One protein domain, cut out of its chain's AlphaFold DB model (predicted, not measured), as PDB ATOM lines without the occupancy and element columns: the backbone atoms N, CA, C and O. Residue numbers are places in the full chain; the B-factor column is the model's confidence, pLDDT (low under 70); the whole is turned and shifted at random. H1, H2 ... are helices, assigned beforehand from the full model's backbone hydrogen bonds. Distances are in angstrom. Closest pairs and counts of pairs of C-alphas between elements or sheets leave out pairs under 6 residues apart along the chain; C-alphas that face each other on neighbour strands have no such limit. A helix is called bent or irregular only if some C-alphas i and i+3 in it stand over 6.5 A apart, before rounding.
ATOM      1  N   GLU A 530      13.897 -58.610 102.830       93.44
ATOM      2  CA  GLU A 530      13.127 -58.866 104.049       93.44
ATOM      3  C   GLU A 530      14.004 -58.754 105.299       93.44
ATOM      4  O   GLU A 530      13.616 -58.096 106.265       93.44
ATOM      5  N   LYS A 531      15.198 -59.363 105.277       91.56
ATOM      6  CA  LYS A 531      16.128 -59.315 106.407       91.56
ATOM      7  C   LYS A 531      16.615 -57.887 106.662       91.56
ATOM      8  O   LYS A 531      16.577 -57.431 107.801       91.56
ATOM      9  N   CYS A 532      16.947 -57.147 105.603       90.94
ATOM     10  CA  CYS A 532      17.345 -55.744 105.718       90.94
ATOM     11  C   CYS A 532      16.206 -54.840 106.227       90.94
ATOM     12  O   CYS A 532      16.421 -53.908 107.006       90.94
ATOM     13  N   ALA A 533      14.970 -55.105 105.798       91.25
ATOM     14  CA  ALA A 533      13.788 -54.385 106.261       91.25
ATOM     15  C   ALA A 533      13.471 -54.689 107.733       91.25
ATOM     16  O   ALA A 533      13.079 -53.782 108.472       91.25
ATOM     17  N   LEU A 534      13.666 -55.941 108.160       91.81
ATOM     18  CA  LEU A 534      13.523 -56.363 109.549       91.81
ATOM     19  C   LEU A 534      14.538 -55.652 110.450       91.81
ATOM     20  O   LEU A 534      14.137 -55.122 111.482       91.81
ATOM     21  N   GLU A 535      15.803 -55.559 110.033       89.25
ATOM     22  CA  GLU A 535      16.855 -54.855 110.782       89.25
ATOM     23  C   GLU A 535      16.520 -53.364 110.958       89.25
ATOM     24  O   GLU A 535      16.543 -52.818 112.064       89.25
ATOM     25  N   TYR A 536      16.077 -52.707 109.880       89.38
ATOM     26  CA  TYR A 536      15.582 -51.329 109.947       89.38
ATOM     27  C   TYR A 536      14.408 -51.175 110.929       89.38
ATOM     28  O   TYR A 536      14.344 -50.209 111.698       89.38
ATOM     29  N   TYR A 537      13.452 -52.107 110.899       89.25
ATOM     30  CA  TYR A 537      12.280 -52.069 111.769       89.25
ATOM     31  C   TYR A 537      12.638 -52.328 113.239       89.25
ATOM     32  O   TYR A 537      12.143 -51.618 114.119       89.25
ATOM     33  N   ALA A 538      13.545 -53.269 113.506       88.44
ATOM     34  CA  ALA A 538      14.087 -53.530 114.834       88.44
ATOM     35  C   ALA A 538      14.774 -52.279 115.401       88.44
ATOM     36  O   ALA A 538      14.449 -51.853 116.511       88.44
ATOM     37  N   GLY A 539      15.613 -51.606 114.606       85.88
ATOM     38  CA  GLY A 539      16.234 -50.335 114.991       85.88
ATOM     39  C   GLY A 539      15.213 -49.223 115.271       85.88
ATOM     40  O   GLY A 539      15.340 -48.474 116.245       85.88
ATOM     41  N   TYR A 540      14.143 -49.135 114.471       86.38
ATOM     42  CA  TYR A 540      13.045 -48.192 114.705       86.38
ATOM     43  C   TYR A 540      12.318 -48.446 116.035       86.38
ATOM     44  O   TYR A 540      12.052 -47.497 116.783       86.38
ATOM     45  N   LEU A 541      12.006 -49.709 116.343       87.81
ATOM     46  CA  LEU A 541      11.404 -50.097 117.619       87.81
ATOM     47  C   LEU A 541      12.354 -49.817 118.786       87.81
ATOM     48  O   LEU A 541      11.934 -49.195 119.761       87.81
ATOM     49  N   GLY A 542      13.633 -50.172 118.651       85.81
ATOM     50  CA  GLY A 542      14.670 -49.886 119.642       85.81
ATOM     51  C   GLY A 542      14.747 -48.397 119.981       85.81
ATOM     52  O   GLY A 542      14.674 -48.021 121.151       85.81
ATOM     53  N   MET A 543      14.763 -47.526 118.966       83.50
ATOM     54  CA  MET A 543      14.758 -46.068 119.150       83.50
ATOM     55  C   MET A 543      13.482 -45.560 119.844       83.50
ATOM     56  O   MET A 543      13.543 -44.653 120.679       83.50
ATOM     57  N   LYS A 544      12.310 -46.121 119.522       86.06
ATOM     58  CA  LYS A 544      11.049 -45.772 120.200       86.06
ATOM     59  C   LYS A 544      11.046 -46.201 121.665       86.06
ATOM     60  O   LYS A 544      10.669 -45.401 122.521       86.06
ATOM     61  N   CYS A 545      11.483 -47.425 121.952       84.31
ATOM     62  CA  CYS A 545      11.619 -47.937 123.311       84.31
ATOM     63  C   CYS A 545      12.606 -47.087 124.114       84.31
ATOM     64  O   CYS A 545      12.282 -46.665 125.221       84.31
ATOM     65  N   PHE A 546      13.754 -46.738 123.529       83.00
ATOM     66  CA  PHE A 546      14.730 -45.860 124.169       83.00
ATOM     67  C   PHE A 546      14.126 -44.503 124.553       83.00
ATOM     68  O   PHE A 546      14.217 -44.100 125.712       83.00
ATOM     69  N   LYS A 547      13.438 -43.825 123.625       84.88
ATOM     70  CA  LYS A 547      12.795 -42.528 123.907       84.88
ATOM     71  C   LYS A 547      11.739 -42.598 125.010       84.88
ATOM     72  O   LYS A 547      11.545 -41.608 125.707       84.88
ATOM     73  N   LYS A 548      11.047 -43.733 125.138       87.31
ATOM     74  CA  LYS A 548       9.987 -43.933 126.131       87.31
ATOM     75  C   LYS A 548      10.537 -44.283 127.515       87.31
ATOM     76  O   LYS A 548      10.058 -43.737 128.499       87.31
ATOM     77  N   PHE A 549      11.499 -45.201 127.586       86.94
ATOM     78  CA  PHE A 549      11.937 -45.803 128.850       86.94
ATOM     79  C   PHE A 549      13.264 -45.252 129.383       86.94
ATOM     80  O   PHE A 549      13.557 -45.456 130.554       86.94
ATOM     81  N   GLN A 550      14.072 -44.583 128.549       85.12
ATOM     82  CA  GLN A 550      15.328 -43.913 128.937       85.12
ATOM     83  C   GLN A 550      16.302 -44.792 129.757       85.12
ATOM     84  O   GLN A 550      17.077 -44.301 130.574       85.12
ATOM     85  N   CYS A 551      16.281 -46.113 129.554       83.19
ATOM     86  CA  CYS A 551      17.135 -47.047 130.284       83.19
ATOM     87  C   CYS A 551      18.568 -47.043 129.725       83.19
ATOM     88  O   CYS A 551      18.798 -47.465 128.589       83.19
ATOM     89  N   ASN A 552      19.546 -46.656 130.550       81.81
ATOM     90  CA  ASN A 552      20.965 -46.620 130.168       81.81
ATOM     91  C   ASN A 552      21.532 -48.004 129.810       81.81
ATOM     92  O   ASN A 552      22.346 -48.110 128.898       81.81
ATOM     93  N   LYS A 553      21.089 -49.086 130.469       82.19
ATOM     94  CA  LYS A 553      21.525 -50.449 130.105       82.19
ATOM     95  C   LYS A 553      21.064 -50.819 128.693       82.19
ATOM     96  O   LYS A 553      21.865 -51.299 127.898       82.19
ATOM     97  N   CYS A 554      19.803 -50.532 128.364       78.00
ATOM     98  CA  CYS A 554      19.267 -50.752 127.021       78.00
ATOM     99  C   CYS A 554      19.960 -49.863 125.981       78.00
ATOM    100  O   CYS A 554      20.159 -50.311 124.861       78.00
ATOM    101  N   TYR A 555      20.361 -48.638 126.341       75.00
ATOM    102  CA  TYR A 555      21.134 -47.759 125.457       75.00
ATOM    103  C   TYR A 555      22.451 -48.412 125.021       75.00
ATOM    104  O   TYR A 555      22.699 -48.531 123.827       75.00
ATOM    105  N   TYR A 556      23.248 -48.908 125.972       74.81
ATOM    106  CA  TYR A 556      24.520 -49.568 125.655       74.81
ATOM    107  C   TYR A 556      24.354 -50.911 124.933       74.81
ATOM    108  O   TYR A 556      25.254 -51.313 124.206       74.81
ATOM    109  N   GLN A 557      23.228 -51.605 125.125       74.50
ATOM    110  CA  GLN A 557      22.965 -52.885 124.459       74.50
ATOM    111  C   GLN A 557      22.356 -52.746 123.056       74.50
ATOM    112  O   GLN A 557      22.613 -53.592 122.207       74.50
ATOM    113  N   LEU A 558      21.541 -51.715 122.803       72.56
ATOM    114  CA  LEU A 558      20.821 -51.535 121.533       72.56
ATOM    115  C   LEU A 558      21.533 -50.594 120.557       72.56
ATOM    116  O   LEU A 558      21.233 -50.622 119.364       72.56
ATOM    117  N   ILE A 559      22.434 -49.734 121.036       70.62
ATOM    118  CA  ILE A 559      23.182 -48.819 120.175       70.62
ATOM    119  C   ILE A 559      24.553 -49.408 119.897       70.62
ATOM    120  O   ILE A 559      25.417 -49.474 120.769       70.62
ATOM    121  N   ASN A 560      24.758 -49.787 118.643       65.75
ATOM    122  CA  ASN A 560      26.069 -50.164 118.158       65.75
ATOM    123  C   ASN A 560      26.923 -48.892 117.996       65.75
ATOM    124  O   ASN A 560      26.525 -47.953 117.307       65.75
ATOM    125  N   THR A 561      28.089 -48.833 118.640       56.16
ATOM    126  CA  THR A 561      29.005 -47.675 118.561       56.16
ATOM    127  C   THR A 561      29.764 -47.611 117.235       56.16
ATOM    128  O   THR A 561      30.481 -46.642 116.975       56.16
ATOM    129  N   ASN A 562      29.628 -48.638 116.394       54.62
ATOM    130  CA  ASN A 562      30.257 -48.684 115.086       54.62
ATOM    131  C   ASN A 562      29.538 -47.728 114.122       54.62
ATOM    132  O   ASN A 562      28.433 -47.996 113.664       54.62
ATOM    133  N   LYS A 563      30.184 -46.600 113.798       53.25
ATOM    134  CA  LYS A 563      29.685 -45.625 112.807       53.25
ATOM    135  C   LYS A 563      29.729 -46.151 111.363       53.25
ATOM    136  O   LYS A 563      29.173 -45.527 110.467       53.25
ATOM    137  N   SER A 564      30.420 -47.265 111.128       56.09
ATOM    138  CA  SER A 564      30.553 -47.900 109.818       56.09
ATOM    139  C   SER A 564      29.415 -48.905 109.603       56.09
ATOM    140  O   SER A 564      29.410 -49.974 110.211       56.09
ATOM    141  N   LEU A 565      28.460 -48.563 108.729       62.25
ATOM    142  CA  LEU A 565      27.396 -49.455 108.240       62.25
ATOM    143  C   LEU A 565      27.965 -50.467 107.219       62.25
ATOM    144  O   LEU A 565      27.574 -50.477 106.056       62.25
ATOM    145  N   ALA A 566      28.961 -51.263 107.620       64.31
ATOM    146  CA  ALA A 566      29.598 -52.261 106.749       64.31
ATOM    147  C   ALA A 566      28.831 -53.595 106.688       64.31
ATOM    148  O   ALA A 566      29.172 -54.470 105.890       64.31
ATOM    149  N   ASP A 567      27.818 -53.764 107.539       78.62
ATOM    150  CA  ASP A 567      26.993 -54.964 107.567       78.62
ATOM    151  C   ASP A 567      26.017 -54.979 106.383       78.62
ATOM    152  O   ASP A 567      25.261 -54.032 106.151       78.62
ATOM    153  N   LYS A 568      26.011 -56.090 105.643       81.62
ATOM    154  CA  LYS A 568      25.117 -56.287 104.501       81.62
ATOM    155  C   LYS A 568      23.650 -56.361 104.926       81.62
ATOM    156  O   LYS A 568      22.783 -56.009 104.139       81.62
ATOM    157  N   ASP A 569      23.350 -56.737 106.164       83.44
ATOM    158  CA  ASP A 569      21.971 -56.717 106.660       83.44
ATOM    159  C   ASP A 569      21.448 -55.283 106.887       83.44
ATOM    160  O   ASP A 569      20.255 -55.068 107.092       83.44
ATOM    161  N   GLN A 570      22.314 -54.266 106.807       85.00
ATOM    162  CA  GLN A 570      21.967 -52.862 107.043       85.00
ATOM    163  C   GLN A 570      21.791 -52.049 105.752       85.00
ATOM    164  O   GLN A 570      21.576 -50.835 105.815       85.00
ATOM    165  N   LEU A 571      21.814 -52.686 104.575       87.62
ATOM    166  CA  LEU A 571      21.715 -51.999 103.279       87.62
ATOM    167  C   LEU A 571      20.461 -51.121 103.165       87.62
ATOM    168  O   LEU A 571      20.532 -49.979 102.711       87.62
ATOM    169  N   PHE A 572      19.312 -51.591 103.657       89.62
ATOM    170  CA  PHE A 572      18.086 -50.788 103.625       89.62
ATOM    171  C   PHE A 572      18.165 -49.541 104.519       89.62
ATOM    172  O   PHE A 572      17.565 -48.516 104.193       89.62
ATOM    173  N   ILE A 573      18.916 -49.591 105.627       87.88
ATOM    174  CA  ILE A 573      19.183 -48.416 106.471       87.88
ATOM    175  C   ILE A 573      20.043 -47.425 105.686       87.88
ATOM    176  O   ILE A 573      19.657 -46.260 105.581       87.88
ATOM    177  N   LEU A 574      21.141 -47.904 105.093       86.56
ATOM    178  CA  LEU A 574      22.079 -47.102 104.308       86.56
ATOM    179  C   LEU A 574      21.366 -46.343 103.179       86.56
ATOM    180  O   LEU A 574      21.469 -45.123 103.086       86.56
ATOM    181  N   HIS A 575      20.556 -47.043 102.381       88.69
ATOM    182  CA  HIS A 575      19.840 -46.430 101.258       88.69
ATOM    183  C   HIS A 575      18.699 -45.501 101.678       88.69
ATOM    184  O   HIS A 575      18.265 -44.663 100.888       88.69
ATOM    185  N   LYS A 576      18.164 -45.650 102.896       86.25
ATOM    186  CA  LYS A 576      17.057 -44.824 103.398       86.25
ATOM    187  C   LYS A 576      17.541 -43.576 104.127       86.25
ATOM    188  O   LYS A 576      16.783 -42.607 104.239       86.25
ATOM    189  N   THR A 577      18.767 -43.583 104.640       79.69
ATOM    190  CA  THR A 577      19.387 -42.383 105.192       79.69
ATOM    191  C   THR A 577      19.697 -41.385 104.080       79.69
ATOM    192  O   THR A 577      20.194 -41.750 103.023       79.69
TER     193      THR A 577
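AT A GLANCE: This is residues 530 to 577 of the 582 residues of the protein "THAP-type domain-containing protein" of Acyrthosiphon pisum (UniProt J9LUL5). One long helix, H1, makes one side of an open frame: H2 folds back beside its later half, H3 crosses near its start, and the link from H2 to H3 closes the far side. The printed part has 48 residues with three named helices, H1, H2, H3 in chain order, and no named strand; its class is all helix. It is only just compact, close to loose, with a radius of gyration of the C-alphas of 11.4 A and spans of 28 by 20 by 17 A.

HOW THE PARTS SIT: H1, residues 530 to 549, and H2, residues 552 to 558, form a helical hairpin at a shallow tilt of 5 degrees, opposite ways. They only just touch, with 3 pairs of C-alphas within 8 A, through residues 542 to 546 alone of H1; the closest C-alphas, of Gly 542 and Leu 558, are 6.6 A apart. H3, residues 568 to 576, touches residues 531 to 536 alone of H1; the closest C-alphas, of Cys 532 and Asp 569, are 4.8 A apart. Their lines are only just about perpendicular, at 70.3 degrees. H2 and H3 are apart. Every O i to N i+4 pair is within hydrogen-bond range in H1 and H2, and 3 of 5 in H3.

IN THESE COORDINATES: H1 runs 28.1 A from C-alpha 530 at (13.127, -58.866, 104.049). H2 measures 9.9 A. H3 measures 14.1 A, ending at C-alpha 576 (17.057, -44.824, 103.398), and is irregular: C-alphas 569 and 572 are 7.7 A apart.

THE WHOLE: The two C-alphas farthest apart, of Glu 530 and Asn 552, are 29.9 A apart. The printed part has no cut and no long link. Residues 560 to 566 have pLDDT under 70.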